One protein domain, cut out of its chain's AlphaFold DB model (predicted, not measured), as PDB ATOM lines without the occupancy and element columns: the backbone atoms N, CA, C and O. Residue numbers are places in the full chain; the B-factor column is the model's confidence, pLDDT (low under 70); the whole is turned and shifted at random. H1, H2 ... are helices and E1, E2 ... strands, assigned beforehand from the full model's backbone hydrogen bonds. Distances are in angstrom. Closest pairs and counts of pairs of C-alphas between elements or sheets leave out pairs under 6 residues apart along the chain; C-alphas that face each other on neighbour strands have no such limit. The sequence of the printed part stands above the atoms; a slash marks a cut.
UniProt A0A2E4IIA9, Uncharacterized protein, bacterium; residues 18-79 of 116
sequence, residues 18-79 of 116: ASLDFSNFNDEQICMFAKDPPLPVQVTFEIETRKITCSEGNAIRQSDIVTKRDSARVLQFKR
ATOM      1  N   ALA A  18      -7.528 115.126  29.274       49.84
ATOM      2  CA  ALA A  18      -6.521 115.431  28.262       49.84
ATOM      3  C   ALA A  18      -5.112 114.864  28.546       49.84
ATOM      4  O   ALA A  18      -4.273 114.901  27.652       49.84
ATOM      5  N   SER A  19      -4.839 114.351  29.752       50.97
ATOM      6  CA  SER A  19      -3.530 113.774  30.122       50.97
ATOM      7  C   SER A  19      -3.627 112.347  30.679       50.97
ATOM      8  O   SER A  19      -2.674 111.865  31.293       50.97
ATOM      9  N   LEU A  20      -4.773 111.675  30.528       57.94
ATOM     10  CA  LEU A  20      -4.952 110.331  31.071       57.94
ATOM     11  C   LEU A  20      -4.232 109.314  30.174       57.94
ATOM     12  O   LEU A  20      -4.675 109.019  29.068       57.94
ATOM     13  N   ASP A  21      -3.101 108.795  30.645       66.19
ATOM     14  CA  ASP A  21      -2.387 107.714  29.972       66.19
ATOM     15  C   ASP A  21      -3.099 106.377  30.236       66.19
ATOM     16  O   ASP A  21      -2.938 105.764  31.295       66.19
ATOM     17  N   PHE A  22      -3.921 105.946  29.275       70.06
ATOM     18  CA  PHE A  22      -4.706 104.711  29.355       70.06
ATOM     19  C   PHE A  22      -3.850 103.434  29.361       70.06
ATOM     20  O   PHE A  22      -4.347 102.379  29.756       70.06
ATOM     21  N   SER A  23      -2.558 103.516  29.019       69.81
ATOM     22  CA  SER A  23      -1.657 102.356  29.021       69.81
ATOM     23  C   SER A  23      -1.470 101.745  30.419       69.81
ATOM     24  O   SER A  23      -1.299 100.533  30.554       69.81
ATOM     25  N   ASN A  24      -1.594 102.550  31.478       76.88
ATOM     26  CA  ASN A  24      -1.444 102.092  32.864       76.88
ATOM     27  C   ASN A  24      -2.743 101.552  33.485       76.88
ATOM     28  O   ASN A  24      -2.733 101.090  34.626       76.88
ATOM     29  N   PHE A  25      -3.865 101.614  32.766       80.69
ATOM     30  CA  PHE A  25      -5.157 101.156  33.272       80.69
ATOM     31  C   PHE A  25      -5.317  99.647  33.073       80.69
ATOM     32  O   PHE A  25      -4.884  99.084  32.065       80.69
ATOM     33  N   ASN A  26      -5.970  98.983  34.030       82.25
ATOM     34  CA  ASN A  26      -6.405  97.601  33.846       82.25
ATOM     35  C   ASN A  26      -7.582  97.534  32.859       82.25
ATOM     36  O   ASN A  26      -8.339  98.494  32.706       82.25
ATOM     37  N   ASP A  27      -7.781  96.375  32.238       85.62
ATOM     38  CA  ASP A  27      -8.787  96.175  31.197       85.62
ATOM     39  C   ASP A  27     -10.212  96.491  31.695       85.62
ATOM     40  O   ASP A  27     -11.001  97.098  30.976       85.62
ATOM     41  N   GLU A  28     -10.538  96.167  32.952       84.75
ATOM     42  CA  GLU A  28     -11.827  96.522  33.574       84.75
ATOM     43  C   GLU A  28     -12.020  98.038  33.685       84.75
ATOM     44  O   GLU A  28     -13.099  98.557  33.404       84.75
ATOM     45  N   GLN A  29     -10.961  98.767  34.045       83.94
ATOM     46  CA  GLN A  29     -11.013 100.221  34.149       83.94
ATOM     47  C   GLN A  29     -11.169 100.850  32.763       83.94
ATOM     48  O   GLN A  29     -11.944 101.788  32.611       83.94
ATOM     49  N   ILE A  30     -10.511 100.298  31.737       85.50
ATOM     50  CA  ILE A  30     -10.708 100.696  30.335       85.50
ATOM     51  C   ILE A  30     -12.175 100.481  29.926       85.50
ATOM     52  O   ILE A  30     -12.794 101.369  29.337       85.50
ATOM     53  N   CYS A  31     -12.778  99.354  30.314       86.12
ATOM     54  CA  CYS A  31     -14.179  99.062  30.016       86.12
ATOM     55  C   CYS A  31     -15.196  99.935  30.760       86.12
ATOM     56  O   CYS A  31     -16.321 100.076  30.282       86.12
ATOM     57  N   MET A  32     -14.818 100.580  31.867       82.81
ATOM     58  CA  MET A  32     -15.657 101.610  32.489       82.81
ATOM     59  C   MET A  32     -15.806 102.844  31.592       82.81
ATOM     60  O   MET A  32     -16.893 103.414  31.525       82.81
ATOM     61  N   PHE A  33     -14.750 103.229  30.869       79.75
ATOM     62  CA  PHE A  33     -14.798 104.333  29.902       79.75
ATOM     63  C   PHE A  33     -15.521 103.948  28.607       79.75
ATOM     64  O   PHE A  33     -16.018 104.819  27.904       79.75
ATOM     65  N   ALA A  34     -15.613 102.649  28.308       77.75
ATOM     66  CA  ALA A  34     -16.280 102.117  27.122       77.75
ATOM     67  C   ALA A  34     -17.822 102.084  27.213       77.75
ATOM     68  O   ALA A  34     -18.479 101.675  26.257       77.75
ATOM     69  N   LYS A  35     -18.403 102.464  28.360       73.88
ATOM     70  CA  LYS A  35     -19.840 102.318  28.638       73.88
ATOM     71  C   LYS A  35     -20.717 103.320  27.876       73.88
ATOM     72  O   LYS A  35     -21.783 102.930  27.407       73.88
ATOM     73  N   ASP A  36     -20.255 104.562  27.729       70.44
ATOM     74  CA  ASP A  36     -21.034 105.659  27.146       70.44
ATOM     75  C   ASP A  36     -20.335 106.215  25.888       70.44
ATOM     76  O   ASP A  36     -19.304 106.883  26.000       70.44
ATOM     77  N   PRO A  37     -20.849 105.948  24.671       72.38
ATOM     78  CA  PRO A  37     -20.298 106.520  23.444       72.38
ATOM     79  C   PRO A  37     -20.614 108.027  23.331       72.38
ATOM     80  O   PRO A  37     -21.648 108.476  23.829       72.38
ATOM     81  N   PRO A  38     -19.793 108.818  22.611       73.00
ATOM     82  CA  PRO A  38     -18.649 108.415  21.792       73.00
ATOM     83  C   PRO A  38     -17.368 108.197  22.606       73.00
ATOM     84  O   PRO A  38     -17.028 108.977  23.494       73.00
ATOM     85  N   LEU A  39     -16.633 107.139  22.265       76.19
ATOM     86  CA  LEU A  39     -15.415 106.774  22.981       76.19
ATOM     87  C   LEU A  39     -14.236 107.677  22.592       76.19
ATOM     88  O   LEU A  39     -14.075 107.995  21.410       76.19
ATOM     89  N   PRO A  40     -13.370 108.054  23.551       80.94
ATOM     90  CA  PRO A  40     -12.109 108.713  23.241       80.94
ATOM     91  C   PRO A  40     -11.231 107.825  22.348       80.94
ATOM     92  O   PRO A  40     -11.114 106.624  22.590       80.94
ATOM     93  N   VAL A  41     -10.538 108.427  21.378       82.38
ATOM     94  CA  VAL A  41      -9.659 107.719  20.419       82.38
ATOM     95  C   VAL A  41      -8.588 106.866  21.118       82.38
ATOM     96  O   VAL A  41      -8.232 105.790  20.646       82.38
ATOM     97  N   GLN A  42      -8.089 107.326  22.267       80.44
ATOM     98  CA  GLN A  42      -7.107 106.587  23.067       80.44
ATOM     99  C   GLN A  42      -7.704 105.319  23.694       80.44
ATOM    100  O   GLN A  42      -7.041 104.289  23.735       80.44
ATOM    101  N   VAL A  43      -8.969 105.365  24.122       82.06
ATOM    102  CA  VAL A  43      -9.678 104.207  24.692       82.06
ATOM    103  C   VAL A  43      -9.957 103.174  23.605       82.06
ATOM    104  O   VAL A  43      -9.734 101.987  23.825       82.06
ATOM    105  N   THR A  44     -10.383 103.599  22.409       83.50
ATOM    106  CA  THR A  44     -10.583 102.671  21.284       83.50
ATOM    107  C   THR A  44      -9.273 102.029  20.837       83.50
ATOM    108  O   THR A  44      -9.242 100.819  20.626       83.50
ATOM    109  N   PHE A  45      -8.182 102.799  20.769       85.69
ATOM    110  CA  PHE A  45      -6.852 102.268  20.459       85.69
ATOM    111  C   PHE A  45      -6.399 101.205  21.472       85.69
ATOM    112  O   PHE A  45      -5.933 100.134  21.080       85.69
ATOM    113  N   GLU A  46      -6.571 101.455  22.772       83.31
ATOM    114  CA  GLU A  46      -6.187 100.506  23.822       83.31
ATOM    115  C   GLU A  46      -7.055  99.228  23.799       83.31
ATOM    116  O   GLU A  46      -6.552  98.117  23.973       83.31
ATOM    117  N   ILE A  47      -8.358  99.356  23.513       84.44
ATOM    118  CA  ILE A  47      -9.286  98.219  23.367       84.44
ATOM    119  C   ILE A  47      -8.879  97.321  22.190       84.44
ATOM    120  O   ILE A  47      -8.832  96.093  22.327       84.44
ATOM    121  N   GLU A  48      -8.566  97.923  21.041       85.38
ATOM    122  CA  GLU A  48      -8.164  97.201  19.832       85.38
ATOM    123  C   GLU A  48      -6.794  96.530  19.990       85.38
ATOM    124  O   GLU A  48      -6.643  95.348  19.669       85.38
ATOM    125  N   THR A  49      -5.805  97.248  20.528       87.00
ATOM    126  CA  THR A  49      -4.447  96.718  20.735       87.00
ATOM    127  C   THR A  49      -4.428  95.557  21.724       87.00
ATOM    128  O   THR A  49      -3.791  94.533  21.456       87.00
ATOM    129  N   ARG A  50      -5.175  95.657  22.830       82.69
ATOM    130  CA  ARG A  50      -5.279  94.590  23.840       82.69
ATOM    131  C   ARG A  50      -6.247  93.471  23.460       82.69
ATOM    132  O   ARG A  50      -6.295  92.456  24.155       82.69
ATOM    133  N   LYS A  51      -6.999  93.618  22.361       87.44
ATOM    134  CA  LYS A  51      -8.024  92.662  21.901       87.44
ATOM    135  C   LYS A  51      -9.004  92.289  23.021       87.44
ATOM    136  O   LYS A  51      -9.310  91.110  23.243       87.44
ATOM    137  N   ILE A  52      -9.462  93.301  23.752       87.25
ATOM    138  CA  ILE A  52     -10.460  93.162  24.813       87.25
ATOM    139  C   ILE A  52     -11.840  93.542  24.286       87.25
ATOM    140  O   ILE A  52     -11.985  94.392  23.417       87.25
ATOM    141  N   THR A  53     -12.878  92.885  24.787       86.81
ATOM    142  CA  THR A  53     -14.276  93.240  24.528       86.81
ATOM    143  C   THR A  53     -14.914  93.668  25.837       86.81
ATOM    144  O   THR A  53     -14.850  92.932  26.820       86.81
ATOM    145  N   CYS A  54     -15.533  94.846  25.848       85.81
ATOM    146  CA  CYS A  54     -16.209  95.377  27.022       85.81
ATOM    147  C   CYS A  54     -17.687  94.992  27.000       85.81
ATOM    148  O   CYS A  54     -18.415  95.356  26.079       85.81
ATOM    149  N   SER A  55     -18.129  94.257  28.016       81.88
ATOM    150  CA  SER A  55     -19.526  93.860  28.196       81.88
ATOM    151  C   SER A  55     -19.970  94.260  29.594       81.88
ATOM    152  O   SER A  55     -19.452  93.731  30.573       81.88
ATOM    153  N   GLU A  56     -20.915  95.198  29.689       76.56
ATOM    154  CA  GLU A  56     -21.509  95.648  30.963       76.56
ATOM    155  C   GLU A  56     -20.477  96.088  32.027       76.56
ATOM    156  O   GLU A  56     -20.679  95.903  33.223       76.56
ATOM    157  N   GLY A  57     -19.355  96.678  31.599       69.38
ATOM    158  CA  GLY A  57     -18.269  97.118  32.487       69.38
ATOM    159  C   GLY A  57     -17.207  96.055  32.791       69.38
ATOM    160  O   GLY A  57     -16.206  96.377  33.422       69.38
ATOM    161  N   ASN A  58     -17.366  94.824  32.295       76.75
ATOM    162  CA  ASN A  58     -16.360  93.768  32.404       76.75
ATOM    163  C   ASN A  58     -15.524  93.660  31.128       76.75
ATOM    164  O   ASN A  58     -16.066  93.671  30.018       76.75
ATOM    165  N   ALA A  59     -14.215  93.480  31.292       84.00
ATOM    166  CA  ALA A  59     -13.310  93.205  30.187       84.00
ATOM    167  C   ALA A  59     -13.196  91.706  29.922       84.00
ATOM    168  O   ALA A  59     -12.898  90.914  30.814       84.00
ATOM    169  N   ILE A  60     -13.402  91.314  28.668       81.06
ATOM    170  CA  ILE A  60     -13.216  89.941  28.210       81.06
ATOM    171  C   ILE A  60     -12.085  89.944  27.189       81.06
ATOM    172  O   ILE A  60     -12.250  90.448  26.077       81.06
ATOM    173  N   ARG A  61     -10.935  89.359  27.538       80.94
ATOM    174  CA  ARG A  61      -9.850  89.153  26.572       80.94
ATOM    175  C   ARG A  61     -10.249  88.094  25.560       80.94
ATOM    176  O   ARG A  61     -10.705  87.004  25.912       80.94
ATOM    177  N   GLN A  62     -10.001  88.373  24.287       76.19
ATOM    178  CA  GLN A  62     -10.267  87.411  23.222       76.19
ATOM    179  C   GLN A  62      -9.458  86.108  23.399       76.19
ATOM    180  O   GLN A  62      -9.961  85.026  23.088       76.19
ATOM    181  N   SER A  63      -8.248  86.183  23.970       71.06
ATOM    182  CA  SER A  63      -7.421  85.016  24.324       71.06
ATOM    183  C   SER A  63      -8.116  84.059  25.291       71.06
ATOM    184  O   SER A  63      -7.985  82.839  25.168       71.06
ATOM    185  N   ASP A  64      -8.892  84.589  26.231       70.88
ATOM    186  CA  ASP A  64      -9.525  83.796  27.284       70.88
ATOM    187  C   ASP A  64     -10.725  83.027  26.726       70.88
ATOM    188  O   ASP A  64     -10.979  81.881  27.105       70.88
ATOM    189  N   ILE A  65     -11.425  83.620  25.753       68.56
ATOM    190  CA  ILE A  65     -12.493  82.962  24.992       68.56
ATOM    191  C   ILE A  65     -11.925  81.788  24.186       68.56
ATOM    192  O   ILE A  65     -12.483  80.686  24.220       68.56
ATOM    193  N   VAL A  66     -10.810  82.003  23.478       65.62
ATOM    194  CA  VAL A  66     -10.136  80.955  22.692       65.62
ATOM    195  C   VAL A  66      -9.672  79.818  23.609       65.62
ATOM    196  O   VAL A  66     -10.014  78.662  23.368       65.62
ATOM    197  N   THR A  67      -9.036  80.142  24.736       61.66
ATOM    198  CA  THR A  67      -8.559  79.160  25.725       61.66
ATOM    199  C   THR A  67      -9.704  78.336  26.332       61.66
ATOM    200  O   THR A  67      -9.614  77.108  26.451       61.66
ATOM    201  N   LYS A  68     -10.840  78.966  26.666       61.75
ATOM    202  CA  LYS A  68     -12.043  78.250  27.136       61.75
ATOM    203  C   LYS A  68     -12.593  77.301  26.069       61.75
ATOM    204  O   LYS A  68     -12.968  76.172  26.382       61.75
ATOM    205  N   ARG A  69     -12.599  77.714  24.800       61.94
ATOM    206  CA  ARG A  69     -13.053  76.867  23.687       61.94
ATOM    207  C   ARG A  69     -12.130  75.671  23.463       61.94
ATOM    208  O   ARG A  69     -12.614  74.560  23.237       61.94
ATOM    209  N   ASP A  70     -10.825  75.879  23.575       66.44
ATOM    210  CA  ASP A  70      -9.834  74.821  23.397       66.44
ATOM    211  C   ASP A  70      -9.849  73.820  24.556       66.44
ATOM    212  O   ASP A  70      -9.833  72.612  24.317       66.44
ATOM    213  N   SER A  71     -10.030  74.274  25.799       74.12
ATOM    214  CA  SER A  71     -10.204  73.361  26.940       74.12
ATOM    215  C   SER A  71     -11.464  72.488  26.818       74.12
ATOM    216  O   SER A  71     -11.407  71.283  27.080       74.12
ATOM    217  N   ALA A  72     -12.582  73.034  26.323       79.38
ATOM    218  CA  ALA A  72     -13.792  72.258  26.045       79.38
ATOM    219  C   ALA A  72     -13.573  71.194  24.950       79.38
ATOM    220  O   ALA A  72     -14.021  70.052  25.097       79.38
ATOM    221  N   ARG A  73     -12.840  71.528  23.878       80.12
ATOM    222  CA  ARG A  73     -12.470  70.570  22.819       80.12
ATOM    223  C   ARG A  73     -11.564  69.462  23.347       80.12
ATOM    224  O   ARG A  73     -11.822  68.291  23.083       80.12
ATOM    225  N   VAL A  74     -10.546  69.799  24.140       82.62
ATOM    226  CA  VAL A  74      -9.641  68.817  24.761       82.62
ATOM    227  C   VAL A  74     -10.416  67.844  25.655       82.62
ATOM    228  O   VAL A  74     -10.183  66.634  25.605       82.62
ATOM    229  N   LEU A  75     -11.391  68.336  26.426       84.50
ATOM    230  CA  LEU A  75     -12.274  67.488  27.231       84.50
ATOM    231  C   LEU A  75     -13.130  66.547  26.364       84.50
ATOM    232  O   LEU A  75     -13.266  65.368  26.703       84.50
ATOM    233  N   GLN A  76     -13.657  67.025  25.231       84.88
ATOM    234  CA  GLN A  76     -14.389  66.183  24.277       84.88
ATOM    235  C   GLN A  76     -13.493  65.096  23.672       84.88
ATOM    236  O   GLN A  76     -13.861  63.922  23.712       84.88
ATOM    237  N   PHE A  77     -12.289  65.442  23.208       86.31
ATOM    238  CA  PHE A  77     -11.331  64.466  22.679       86.31
ATOM    239  C   PHE A  77     -10.925  63.425  23.723       86.31
ATOM    240  O   PHE A  77     -10.887  62.228  23.433       86.31
ATOM    241  N   LYS A  78     -10.692  63.845  24.972       87.00
ATOM    242  CA  LYS A  78     -10.407  62.927  26.084       87.00
ATOM    243  C   LYS A  78     -11.570  61.959  26.323       87.00
ATOM    244  O   LYS A  78     -11.340  60.767  26.545       87.00
ATOM    245  N   ARG A  79     -12.815  62.444  26.245       85.31
ATOM    246  CA  ARG A  79     -14.023  61.614  26.367       85.31
ATOM    247  C   ARG A  79     -14.132  60.611  25.218       85.31
ATOM    248  O   ARG A  79     -14.357  59.432  25.480       85.31
TER     249      ARG A  79
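AT A GLANCE: This is residues 18 to 79 of the 116 residues of an uncharacterized protein of bacterium (UniProt A0A2E4IIA9). A small body, made of two short helices running opposite ways, H1 and H2, and a two-stranded hairpin, E1 and E2, has one long helix, H3, leaving it as an arm. H1 packs on both strands of the hairpin, and residues 65 to 79 of H3 stick out and make much of the length. The printed part has 62 residues with three named helices and two named strands, in the order H1, H2, E1, E2, H3; the sheet, E1 - E2, is antiparallel and the class is mostly helix. The whole is loose, with a radius of gyration of the C-alphas of 15.0 A, and spans 54 by 20 by 14 A.

IN THESE COORDINATES: The printed part begins at Ala 18, and H1 holds residues 27 to 33, starting with C-alpha 27 at (-8.787, 96.175, 31.197). H2 holds residues 41 to 50 and is 14.3 A long from first to last C-alpha. Strand E1 is residues 52 to 55, 9.7 A long, with C-alpha 52 at (-10.460, 93.162, 24.813). Strand E2 is residues 58 to 61, 9.9 A long. H3 follows at once with residues 62 to 79, 26.3 A long, and ends with C-alpha 79 at (-14.023, 61.614, 26.367).

HOW THE PARTS SIT: H1 and H2 form a helical hairpin. They touch, with the closest C-alphas, those of Ile 30 and Val 43, 6.7 A apart, and run opposite ways at a shallow tilt of 24 degrees. The closest C-alphas of H1 and E1 are those of Cys 31 and Cys 54, 5.2 A apart; those of H1 and E2 are at Glu 28 and Ala 59, 5.0 A apart. H2 and E1 have one pair of C-alphas within 8 A, those of Ile 47 and Thr 53, 7.1 A apart. E1 and E2 form a hairpin of antiparallel strands, with 149 degrees between their directions. Within hydrogen-bond range across it are N 53 and O 60, 2.8 A, and N 55 and O 58, 2.9 A. H3 is apart from H1 and from H2. Every O i to N i+4 pair is within hydrogen-bond range in H2 and H3; in H1 2 of 3 are.

THE WHOLE: The C-alphas of Ala 18 and Arg 79, the two farthest apart, are 54.4 A from each other. Residues 36 to 41, of which 41 belongs to H2, and residues 65 to 79 stand free; the body without them spans 30 by 19 by 14 A. The printed part has no cut. The links H2 to E1, E1 to E2 and E2 to H3 are tight, and H1 to H2 is a short link. The mean pLDDT of the printed part is 77.4, and the model's confidence is under 70 at residues 18 to 21, 23, 57 and 65 to 70.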